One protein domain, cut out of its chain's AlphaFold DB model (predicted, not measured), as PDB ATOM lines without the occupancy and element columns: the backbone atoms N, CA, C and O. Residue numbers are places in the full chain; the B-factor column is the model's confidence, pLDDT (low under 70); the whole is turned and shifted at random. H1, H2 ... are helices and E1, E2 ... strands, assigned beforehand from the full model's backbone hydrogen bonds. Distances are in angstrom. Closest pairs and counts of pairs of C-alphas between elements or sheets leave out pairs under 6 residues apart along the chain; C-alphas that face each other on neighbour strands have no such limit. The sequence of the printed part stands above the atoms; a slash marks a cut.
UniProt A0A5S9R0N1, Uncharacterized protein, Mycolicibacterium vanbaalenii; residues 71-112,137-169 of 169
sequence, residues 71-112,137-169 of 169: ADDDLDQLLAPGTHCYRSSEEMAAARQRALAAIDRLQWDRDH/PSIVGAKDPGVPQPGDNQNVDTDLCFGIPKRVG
ATOM      1  N   ALA A  71     -58.040 -20.652  46.712       49.62
ATOM      2  CA  ALA A  71     -56.972 -19.746  46.337       49.62
ATOM      3  C   ALA A  71     -56.274 -20.209  45.055       49.62
ATOM      4  O   ALA A  71     -55.450 -19.498  44.494       49.62
ATOM      5  N   ASP A  72     -56.650 -21.407  44.618       51.09
ATOM      6  CA  ASP A  72     -56.130 -22.168  43.505       51.09
ATOM      7  C   ASP A  72     -57.056 -22.147  42.274       51.09
ATOM      8  O   ASP A  72     -56.654 -22.678  41.236       51.09
ATOM      9  N   ASP A  73     -58.272 -21.586  42.380       55.62
ATOM     10  CA  ASP A  73     -59.216 -21.529  41.251       55.62
ATOM     11  C   ASP A  73     -58.840 -20.417  40.258       55.62
ATOM     12  O   ASP A  73     -58.964 -20.606  39.048       55.62
ATOM     13  N   ASP A  74     -58.306 -19.294  40.755       66.31
ATOM     14  CA  ASP A  74     -57.889 -18.154  39.938       66.31
ATOM     15  C   ASP A  74     -56.361 -18.011  39.866       66.31
ATOM     16  O   ASP A  74     -55.645 -17.990  40.871       66.31
ATOM     17  N   LEU A  75     -55.854 -17.858  38.637       69.12
ATOM     18  CA  LEU A  75     -54.426 -17.739  38.322       69.12
ATOM     19  C   LEU A  75     -53.741 -16.586  39.071       69.12
ATOM     20  O   LEU A  75     -52.614 -16.726  39.549       69.12
ATOM     21  N   ASP A  76     -54.438 -15.457  39.184       69.94
ATOM     22  CA  ASP A  76     -53.943 -14.254  39.854       69.94
ATOM     23  C   ASP A  76     -53.795 -14.458  41.364       69.94
ATOM     24  O   ASP A  76     -52.915 -13.870  41.993       69.94
ATOM     25  N   GLN A  77     -54.625 -15.325  41.946       72.44
ATOM     26  CA  GLN A  77     -54.566 -15.663  43.361       72.44
ATOM     27  C   GLN A  77     -53.438 -16.660  43.645       72.44
ATOM     28  O   GLN A  77     -52.704 -16.487  44.620       72.44
ATOM     29  N   LEU A  78     -53.220 -17.615  42.735       76.69
ATOM     30  CA  LEU A  78     -52.112 -18.568  42.800       76.69
ATOM     31  C   LEU A  78     -50.741 -17.881  42.685       76.69
ATOM     32  O   LEU A  78     -49.773 -18.308  43.313       76.69
ATOM     33  N   LEU A  79     -50.650 -16.807  41.894       82.31
ATOM     34  CA  LEU A  79     -49.423 -16.027  41.697       82.31
ATOM     35  C   LEU A  79     -49.293 -14.824  42.647       82.31
ATOM     36  O   LEU A  79     -48.332 -14.050  42.543       82.31
ATOM     37  N   ALA A  80     -50.235 -14.658  43.580       80.06
ATOM     38  CA  ALA A  80     -50.207 -13.563  44.535       80.06
ATOM     39  C   ALA A  80     -49.010 -13.695  45.500       80.06
ATOM     40  O   ALA A  80     -48.689 -14.799  45.953       80.06
ATOM     41  N   PRO A  81     -48.349 -12.578  45.855       77.50
ATOM     42  CA  PRO A  81     -47.228 -12.592  46.786       77.50
ATOM     43  C   PRO A  81     -47.692 -12.999  48.188       77.50
ATOM     44  O   PRO A  81     -48.563 -12.358  48.777       77.50
ATOM     45  N   GLY A  82     -47.069 -14.030  48.754       76.75
ATOM     46  CA  GLY A  82     -47.487 -14.612  50.025       76.75
ATOM     47  C   GLY A  82     -47.016 -16.050  50.197       76.75
ATOM     48  O   GLY A  82     -46.337 -16.597  49.329       76.75
ATOM     49  N   THR A  83     -47.371 -16.639  51.336       80.94
ATOM     50  CA  THR A  83     -47.192 -18.071  51.588       80.94
ATOM     51  C   THR A  83     -48.502 -18.794  51.286       80.94
ATOM     52  O   THR A  83     -49.540 -18.432  51.838       80.94
ATOM     53  N   HIS A  84     -48.435 -19.823  50.444       79.94
ATOM     54  CA  HIS A  84     -49.542 -20.709  50.095       79.94
ATOM     55  C   HIS A  84     -49.309 -22.063  50.753       79.94
ATOM     56  O   HIS A  84     -48.280 -22.696  50.514       79.94
ATOM     57  N   CYS A  85     -50.237 -22.481  51.609       81.75
ATOM     58  CA  CYS A  85     -50.113 -23.688  52.419       81.75
ATOM     59  C   CYS A  85     -51.257 -24.654  52.139       81.75
ATOM     60  O   CYS A  85     -52.417 -24.245  52.057       81.75
ATOM     61  N   TYR A  86     -50.917 -25.935  52.034       81.06
ATOM     62  CA  TYR A  86     -51.828 -26.991  51.602       81.06
ATOM     63  C   TYR A  86     -52.003 -28.054  52.683       81.06
ATOM     64  O   TYR A  86     -51.230 -28.127  53.639       81.06
ATOM     65  N   ARG A  87     -53.042 -28.885  52.542       75.50
ATOM     66  CA  ARG A  87     -53.339 -29.948  53.513       75.50
ATOM     67  C   ARG A  87     -52.541 -31.221  53.259       75.50
ATOM     68  O   ARG A  87     -52.407 -32.031  54.174       75.50
ATOM     69  N   SER A  88     -52.027 -31.405  52.044       79.44
ATOM     70  CA  SER A  88     -51.229 -32.571  51.677       79.44
ATOM     71  C   SER A  88     -50.091 -32.231  50.714       79.44
ATOM     72  O   SER A  88     -50.097 -31.196  50.038       79.44
ATOM     73  N   SER A  89     -49.107 -33.128  50.638       83.00
ATOM     74  CA  SER A  89     -47.986 -33.032  49.699       83.00
ATOM     75  C   SER A  89     -48.439 -33.084  48.243       83.00
ATOM     76  O   SER A  89     -47.843 -32.434  47.385       83.00
ATOM     77  N   GLU A  90     -49.499 -33.837  47.953       82.88
ATOM     78  CA  GLU A  90     -50.047 -33.987  46.605       82.88
ATOM     79  C   GLU A  90     -50.718 -32.690  46.141       82.88
ATOM     80  O   GLU A  90     -50.494 -32.259  45.011       82.88
ATOM     81  N   GLU A  91     -51.491 -32.041  47.019       81.00
ATOM     82  CA  GLU A  91     -52.117 -30.744  46.736       81.00
ATOM     83  C   GLU A  91     -51.060 -29.657  46.507       81.00
ATOM     84  O   GLU A  91     -51.123 -28.936  45.510       81.00
ATOM     85  N   MET A  92     -50.037 -29.609  47.365       83.81
ATOM     86  CA  MET A  92     -48.913 -28.679  47.236       83.81
ATOM     87  C   MET A  92     -48.146 -28.885  45.925       83.81
ATOM     88  O   MET A  92     -47.854 -27.922  45.211       83.81
ATOM     89  N   ALA A  93     -47.857 -30.139  45.567       82.00
ATOM     90  CA  ALA A  93     -47.193 -30.469  44.313       82.00
ATOM     91  C   ALA A  93     -48.051 -30.065  43.107       82.00
ATOM     92  O   ALA A  93     -47.538 -29.433  42.184       82.00
ATOM     93  N   ALA A  94     -49.351 -30.368  43.119       84.00
ATOM     94  CA  ALA A  94     -50.262 -30.006  42.038       84.00
ATOM     95  C   ALA A  94     -50.375 -28.484  41.865       84.00
ATOM     96  O   ALA A  94     -50.291 -27.985  40.740       84.00
ATOM     97  N   ALA A  95     -50.512 -27.738  42.961       83.56
ATOM     98  CA  ALA A  95     -50.577 -26.282  42.936       83.56
ATOM     99  C   ALA A  95     -49.267 -25.651  42.455       83.56
ATOM    100  O   ALA A  95     -49.278 -24.768  41.596       83.56
ATOM    101  N   ARG A  96     -48.124 -26.178  42.904       83.50
ATOM    102  CA  ARG A  96     -46.809 -25.760  42.412       83.50
ATOM    103  C   ARG A  96     -46.651 -26.010  40.913       83.50
ATOM    104  O   ARG A  96     -46.143 -25.143  40.211       83.50
ATOM    105  N   GLN A  97     -47.091 -27.163  40.406       85.94
ATOM    106  CA  GLN A  97     -47.052 -27.458  38.968       85.94
ATOM    107  C   GLN A  97     -47.945 -26.500  38.170       85.94
ATOM    108  O   GLN A  97     -47.517 -25.986  37.138       85.94
ATOM    109  N   ARG A  98     -49.154 -26.199  38.666       83.44
ATOM    110  CA  ARG A  98     -50.050 -25.202  38.057       83.44
ATOM    111  C   ARG A  98     -49.402 -23.818  38.005       83.44
ATOM    112  O   ARG A  98     -49.428 -23.174  36.959       83.44
ATOM    113  N   ALA A  99     -48.765 -23.396  39.092       84.25
ATOM    114  CA  ALA A  99     -48.075 -22.114  39.167       84.25
ATOM    115  C   ALA A  99     -46.856 -22.055  38.224       84.25
ATOM    116  O   ALA A  99     -46.646 -21.046  37.554       84.25
ATOM    117  N   LEU A 100     -46.084 -23.142  38.099       85.75
ATOM    118  CA  LEU A 100     -44.978 -23.222  37.136       85.75
ATOM    119  C   LEU A 100     -45.473 -23.133  35.689       85.75
ATOM    120  O   LEU A 100     -44.919 -22.368  34.905       85.75
ATOM    121  N   ALA A 101     -46.539 -23.857  35.347       84.94
ATOM    122  CA  ALA A 101     -47.145 -23.795  34.019       84.94
ATOM    123  C   ALA A 101     -47.705 -22.397  33.700       84.94
ATOM    124  O   ALA A 101     -47.647 -21.943  32.559       84.94
ATOM    125  N   ALA A 102     -48.227 -21.691  34.703       83.75
ATOM    126  CA  ALA A 102     -48.663 -20.307  34.560       83.75
ATOM    127  C   ALA A 102     -47.500 -19.362  34.243       83.75
ATOM    128  O   ALA A 102     -47.599 -18.540  33.336       83.75
ATOM    129  N   ILE A 103     -46.389 -19.499  34.972       83.44
ATOM    130  CA  ILE A 103     -45.173 -18.714  34.739       83.44
ATOM    131  C   ILE A 103     -44.618 -18.981  33.339       83.44
ATOM    132  O   ILE A 103     -44.229 -18.033  32.663       83.44
ATOM    133  N   ASP A 104     -44.618 -20.237  32.895       85.31
ATOM    134  CA  ASP A 104     -44.192 -20.628  31.547       85.31
ATOM    135  C   ASP A 104     -45.061 -19.973  30.462       85.31
ATOM    136  O   ASP A 104     -44.544 -19.395  29.507       85.31
ATOM    137  N   ARG A 105     -46.387 -19.927  30.657       81.69
ATOM    138  CA  ARG A 105     -47.277 -19.172  29.759       81.69
ATOM    139  C   ARG A 105     -46.984 -17.677  29.759       81.69
ATOM    140  O   ARG A 105     -46.889 -17.094  28.689       81.69
ATOM    141  N   LEU A 106     -46.788 -17.064  30.927       82.12
ATOM    142  CA  LEU A 106     -46.438 -15.642  31.022       82.12
ATOM    143  C   LEU A 106     -45.082 -15.334  30.366       82.12
ATOM    144  O   LEU A 106     -44.894 -14.252  29.810       82.12
ATOM    145  N   GLN A 107     -44.131 -16.270  30.436       84.50
ATOM    146  CA  GLN A 107     -42.861 -16.194  29.714       84.50
ATOM    147  C   GLN A 107     -43.096 -16.238  28.210       84.50
ATOM    148  O   GLN A 107     -42.645 -15.338  27.503       84.50
ATOM    149  N   TRP A 108     -43.849 -17.231  27.740       82.56
ATOM    150  CA  TRP A 108     -44.178 -17.375  26.329       82.56
ATOM    151  C   TRP A 108     -44.899 -16.137  25.788       82.56
ATOM    152  O   TRP A 108     -44.466 -15.602  24.772       82.56
ATOM    153  N   ASP A 109     -45.913 -15.632  26.498       81.38
ATOM    154  CA  ASP A 109     -46.675 -14.435  26.130       81.38
ATOM    155  C   ASP A 109     -45.784 -13.201  26.032       81.38
ATOM    156  O   ASP A 109     -45.983 -12.370  25.154       81.38
ATOM    157  N   ARG A 110     -44.798 -13.053  26.922       77.56
ATOM    158  CA  ARG A 110     -43.835 -11.948  26.858       77.56
ATOM    159  C   ARG A 110     -42.921 -12.075  25.644       77.56
ATOM    160  O   ARG A 110     -42.659 -11.073  24.985       77.56
ATOM    161  N   ASP A 111     -42.439 -13.282  25.373       79.56
ATOM    162  CA  ASP A 111     -41.468 -13.547  24.313       79.56
ATOM    163  C   ASP A 111     -42.131 -13.563  22.918       79.56
ATOM    164  O   ASP A 111     -41.479 -13.268  21.919       79.56
ATOM    165  N   HIS A 112     -43.436 -13.854  22.855       77.75
ATOM    166  CA  HIS A 112     -44.252 -13.916  21.636       77.75
ATOM    167  C   HIS A 112     -45.269 -12.780  21.532       77.75
ATOM    168  O   HIS A 112     -46.124 -12.807  20.642       77.75
ATOM    169  N   PRO A 137     -43.080 -13.748  38.534       75.00
ATOM    170  CA  PRO A 137     -43.101 -14.271  39.893       75.00
ATOM    171  C   PRO A 137     -42.265 -15.556  39.951       75.00
ATOM    172  O   PRO A 137     -42.314 -16.375  39.036       75.00
ATOM    173  N   SER A 138     -41.478 -15.720  41.014       79.38
ATOM    174  CA  SER A 138     -40.721 -16.942  41.277       79.38
ATOM    175  C   SER A 138     -41.374 -17.724  42.410       79.38
ATOM    176  O   SER A 138     -41.856 -17.147  43.383       79.38
ATOM    177  N   ILE A 139     -41.380 -19.049  42.282       80.38
ATOM    178  CA  ILE A 139     -41.858 -19.945  43.333       80.38
ATOM    179  C   ILE A 139     -40.655 -20.383  44.153       80.38
ATOM    180  O   ILE A 139     -39.713 -20.972  43.618       80.38
ATOM    181  N   VAL A 140     -40.706 -20.112  45.447       82.62
ATOM    182  CA  VAL A 140     -39.650 -20.419  46.413       82.62
ATOM    183  C   VAL A 140     -40.238 -21.217  47.581       82.62
ATOM    184  O   VAL A 140     -41.456 -21.364  47.701       82.62
ATOM    185  N   GLY A 141     -39.398 -21.796  48.430       75.69
ATOM    186  CA  GLY A 141     -39.848 -22.432  49.664       75.69
ATOM    187  C   GLY A 141     -40.461 -21.410  50.623       75.69
ATOM    188  O   GLY A 141     -40.082 -20.244  50.635       75.69
ATOM    189  N   ALA A 142     -41.388 -21.842  51.479       71.00
ATOM    190  CA  ALA A 142     -42.015 -20.952  52.465       71.00
ATOM    191  C   ALA A 142     -41.024 -20.342  53.483       71.00
ATOM    192  O   ALA A 142     -41.334 -19.337  54.118       71.00
ATOM    193  N   LYS A 143     -39.829 -20.935  53.629       68.94
ATOM    194  CA  LYS A 143     -38.736 -20.449  54.491       68.94
ATOM    195  C   LYS A 143     -37.719 -19.566  53.754       68.94
ATOM    196  O   LYS A 143     -36.765 -19.103  54.378       68.94
ATOM    197  N   ASP A 144     -37.891 -19.354  52.450       73.06
ATOM    198  CA  ASP A 144     -36.921 -18.609  51.653       73.06
ATOM    199  C   ASP A 144     -37.008 -17.093  51.913       73.06
ATOM    200  O   ASP A 144     -38.083 -16.548  52.196       73.06
ATOM    201  N   PRO A 145     -35.871 -16.377  51.834       67.94
ATOM    202  CA  PRO A 145     -35.826 -14.949  52.114       67.94
ATOM    203  C   PRO A 145     -36.709 -14.161  51.135       67.94
ATOM    204  O   PRO A 145     -36.609 -14.315  49.921       67.94
ATOM    205  N   GLY A 146     -37.557 -13.277  51.672       68.44
ATOM    206  CA  GLY A 146     -38.455 -12.416  50.887       68.44
ATOM    207  C   GLY A 146     -39.902 -12.911  50.778       68.44
ATOM    208  O   GLY A 146     -40.757 -12.170  50.283       68.44
ATOM    209  N   VAL A 147     -40.204 -14.112  51.283       73.44
ATOM    210  CA  VAL A 147     -41.577 -14.610  51.432       73.44
ATOM    211  C   VAL A 147     -42.196 -14.043  52.716       73.44
ATOM    212  O   VAL A 147     -41.591 -14.141  53.786       73.44
ATOM    213  N   PRO A 148     -43.398 -13.441  52.658       70.38
ATOM    214  CA  PRO A 148     -44.128 -13.056  53.860       70.38
ATOM    215  C   PRO A 148     -44.465 -14.296  54.694       70.38
ATOM    216  O   PRO A 148     -45.209 -15.159  54.224       70.38
ATOM    217  N   GLN A 149     -43.936 -14.377  55.916       64.06
ATOM    218  CA  GLN A 149     -44.236 -15.492  56.814       64.06
ATOM    219  C   GLN A 149     -45.726 -15.502  57.202       64.06
ATOM    220  O   GLN A 149     -46.329 -14.428  57.333       64.06
ATOM    221  N   PRO A 150     -46.331 -16.692  57.378       61.94
ATOM    222  CA  PRO A 150     -47.654 -16.797  57.983       61.94
ATOM    223  C   PRO A 150     -47.626 -16.165  59.384       61.94
ATOM    224  O   PRO A 150     -46.603 -16.201  60.062       61.94
ATOM    225  N   GLY A 151     -48.728 -15.535  59.802       59.12
ATOM    226  CA  GLY A 151     -48.797 -14.881  61.114       59.12
ATOM    227  C   GLY A 151     -48.498 -15.853  62.263       59.12
ATOM    228  O   GLY A 151     -48.884 -17.019  62.190       59.12
ATOM    229  N   ASP A 152     -47.855 -15.354  63.328       55.75
ATOM    230  CA  ASP A 152     -47.311 -16.115  64.478       55.75
ATOM    231  C   ASP A 152     -48.306 -17.058  65.192       55.75
ATOM    232  O   ASP A 152     -47.934 -17.877  66.028       55.75
ATOM    233  N   ASN A 153     -49.594 -16.941  64.890       54.19
ATOM    234  CA  ASN A 153     -50.705 -17.674  65.481       54.19
ATOM    235  C   ASN A 153     -51.228 -18.839  64.621       54.19
ATOM    236  O   ASN A 153     -52.211 -19.473  65.003       54.19
ATOM    237  N   GLN A 154     -50.596 -19.144  63.485       59.59
ATOM    238  CA  GLN A 154     -50.957 -20.295  62.659       59.59
ATOM    239  C   GLN A 154     -49.871 -21.369  62.768       59.59
ATOM    240  O   GLN A 154     -48.754 -21.197  62.289       59.59
ATOM    241  N   ASN A 155     -50.199 -22.494  63.411       59.09
ATOM    242  CA  ASN A 155     -49.340 -23.679  63.430       59.09
ATOM    243  C   ASN A 155     -49.422 -24.368  62.061       59.09
ATOM    244  O   ASN A 155     -50.190 -25.313  61.887       59.09
ATOM    245  N   VAL A 156     -48.714 -23.822  61.073       65.75
ATOM    246  CA  VAL A 156     -48.730 -24.326  59.699       65.75
ATOM    247  C   VAL A 156     -47.486 -25.159  59.445       65.75
ATOM    248  O   VAL A 156     -46.370 -24.722  59.731       65.75
ATOM    249  N   ASP A 157     -47.681 -26.354  58.891       70.81
ATOM    250  CA  ASP A 157     -46.574 -27.187  58.443       70.81
ATOM    251  C   ASP A 157     -45.897 -26.528  57.239       70.81
ATOM    252  O   ASP A 157     -46.398 -26.543  56.116       70.81
ATOM    253  N   THR A 158     -44.742 -25.917  57.492       70.38
ATOM    254  CA  THR A 158     -43.958 -25.207  56.479       70.38
ATOM    255  C   THR A 158     -43.485 -26.100  55.337       70.38
ATOM    256  O   THR A 158     -43.133 -25.574  54.283       70.38
ATOM    257  N   ASP A 159     -43.463 -27.422  55.533       78.00
ATOM    258  CA  ASP A 159     -43.041 -28.373  54.504       78.00
ATOM    259  C   ASP A 159     -44.167 -28.626  53.480       78.00
ATOM    260  O   ASP A 159     -43.910 -29.088  52.368       78.00
ATOM    261  N   LEU A 160     -45.404 -28.226  53.809       80.94
ATOM    262  CA  LEU A 160     -46.582 -28.240  52.934       80.94
ATOM    263  C   LEU A 160     -46.897 -26.861  52.332       80.94
ATOM    264  O   LEU A 160     -47.994 -26.637  51.812       80.94
ATOM    265  N   CYS A 161     -45.942 -25.931  52.390       82.31
ATOM    266  CA  CYS A 161     -46.115 -24.565  51.914       82.31
ATOM    267  C   CYS A 161     -45.080 -24.182  50.851       82.31
ATOM    268  O   CYS A 161     -43.908 -24.562  50.920       82.31
ATOM    269  N   PHE A 162     -45.485 -23.341  49.903       83.12
ATOM    270  CA  PHE A 162     -44.559 -22.610  49.037       83.12
ATOM    271  C   PHE A 162     -44.841 -21.111  49.093       83.12
ATOM    272  O   PHE A 162     -45.933 -20.670  49.441       83.12
ATOM    273  N   GLY A 163     -43.821 -20.319  48.789       82.12
ATOM    274  CA  GLY A 163     -43.863 -18.871  48.856       82.12
ATOM    275  C   GLY A 163     -43.701 -18.223  47.493       82.12
ATOM    276  O   GLY A 163     -43.002 -18.737  46.618       82.12
ATOM    277  N   ILE A 164     -44.308 -17.050  47.345       83.00
ATOM    278  CA  ILE A 164     -44.010 -16.105  46.271       83.00
ATOM    279  C   ILE A 164     -43.458 -14.841  46.933       83.00
ATOM    280  O   ILE A 164     -44.162 -14.214  47.736       83.00
ATOM    281  N   PRO A 165     -42.197 -14.465  46.651       79.44
ATOM    282  CA  PRO A 165     -41.568 -13.348  47.323       79.44
ATOM    283  C   PRO A 165     -42.243 -12.044  46.907       79.44
ATOM    284  O   PRO A 165     -42.668 -11.863  45.760       79.44
ATOM    285  N   LYS A 166     -42.323 -11.094  47.842       73.69
ATOM    286  CA  LYS A 166     -42.754  -9.739  47.492       73.69
ATOM    287  C   LYS A 166     -41.714  -9.117  46.571       73.69
ATOM    288  O   LYS A 166     -40.517  -9.165  46.847       73.69
ATOM    289  N   ARG A 167     -42.180  -8.496  45.486       64.62
ATOM    290  CA  ARG A 167     -41.310  -7.717  44.606       64.62
ATOM    291  C   ARG A 167     -40.782  -6.528  45.395       64.62
ATOM    292  O   ARG A 167     -41.563  -5.681  45.821       64.62
ATOM    293  N   VAL A 168     -39.474  -6.495  45.609       56.81
ATOM    294  CA  VAL A 168     -38.794  -5.316  46.137       56.81
ATOM    295  C   VAL A 168     -38.628  -4.375  44.946       56.81
ATOM    296  O   VAL A 168     -37.881  -4.689  44.021       56.81
ATOM    297  N   GLY A 169     -39.450  -3.326  44.910       41.78
ATOM    298  CA  GLY A 169     -39.348  -2.235  43.938       41.78
ATOM    299  C   GLY A 169     -38.299  -1.222  44.356       41.78
ATOM    300  O   GLY A 169     -38.140  -1.032  45.585       41.78
TER     301      GLY A 169
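Overview. This is residues 71 to 112 and 137 to 169 of the 169 residues of an uncharacterized protein of Mycolicibacterium vanbaalenii (UniProt A0A5S9R0N1). A long helix, H2, packs by its first residues, 89 to 96, on a small two-stranded antiparallel ribbon, E1 and E2, while its last residues, 107 to 111, stick out with residue 112 as a free arm. The short helix H1 packs on residues 95 to 102 of H2, and a long stretch with no named element, residues 137 to 160, is tied to E2 by a short pairing. The printed part has 75 residues with two named helices and two named strands, in the order H1, E1, H2, E2; its class is mixed, helices and strands, with under half of the residues in named elements. It is compact, with a radius of gyration of the C-alphas of 12.7 A, and spans 44 by 32 by 18 A.

Arrangement. E1, residues 82 to 85, and E2, residues 161 to 164, are antiparallel neighbours at 160 degrees. N 84 and O 162, 2.8 A apart, and N 164 and O 82, 2.9 A apart, are within hydrogen-bond range. Residues 140 to 141 pair antiparallel with residues 162 to 163 of E2. H2, residues 89 to 111, comes closest to E2 at the C-alphas of Met 92 and Cys 161, 6.8 A apart. H1, residues 75 to 78, touches H2, which meets it with residues 95 to 102 alone; their closest C-alphas, of Leu 78 and Ala 99, are 6.5 A apart. H1 and E2 are apart. Every O i to N i+4 pair of H2 is within hydrogen-bond range; H1 is too short for such a pair.

Along the chain. E1 is 9.7 A long and E2 10.4 A. H2 runs 32.7 A from C-alpha 89 at (-47.986, -33.032, 49.699) to C-alpha 111 at (-41.468, -13.547, 24.313). H1, 5.1 A long, begins at C-alpha 75, (-54.426, -17.739, 38.322).

Size, cuts and confidence. The two C-alphas farthest apart, of His 112 and Asn 153, are 44.5 A apart. Residues 113 to 136 are not printed, and C-alphas 112 and 137 are 18.3 A apart across this cut, which lies in the link from H2 to E2. The links H1 to E1 and E1 to H2 are tight. Mean pLDDT of the printed part is 74.8; residues 71 to 76, 143, 145 to 146, 149 to 156 and 167 to 169 are under 70.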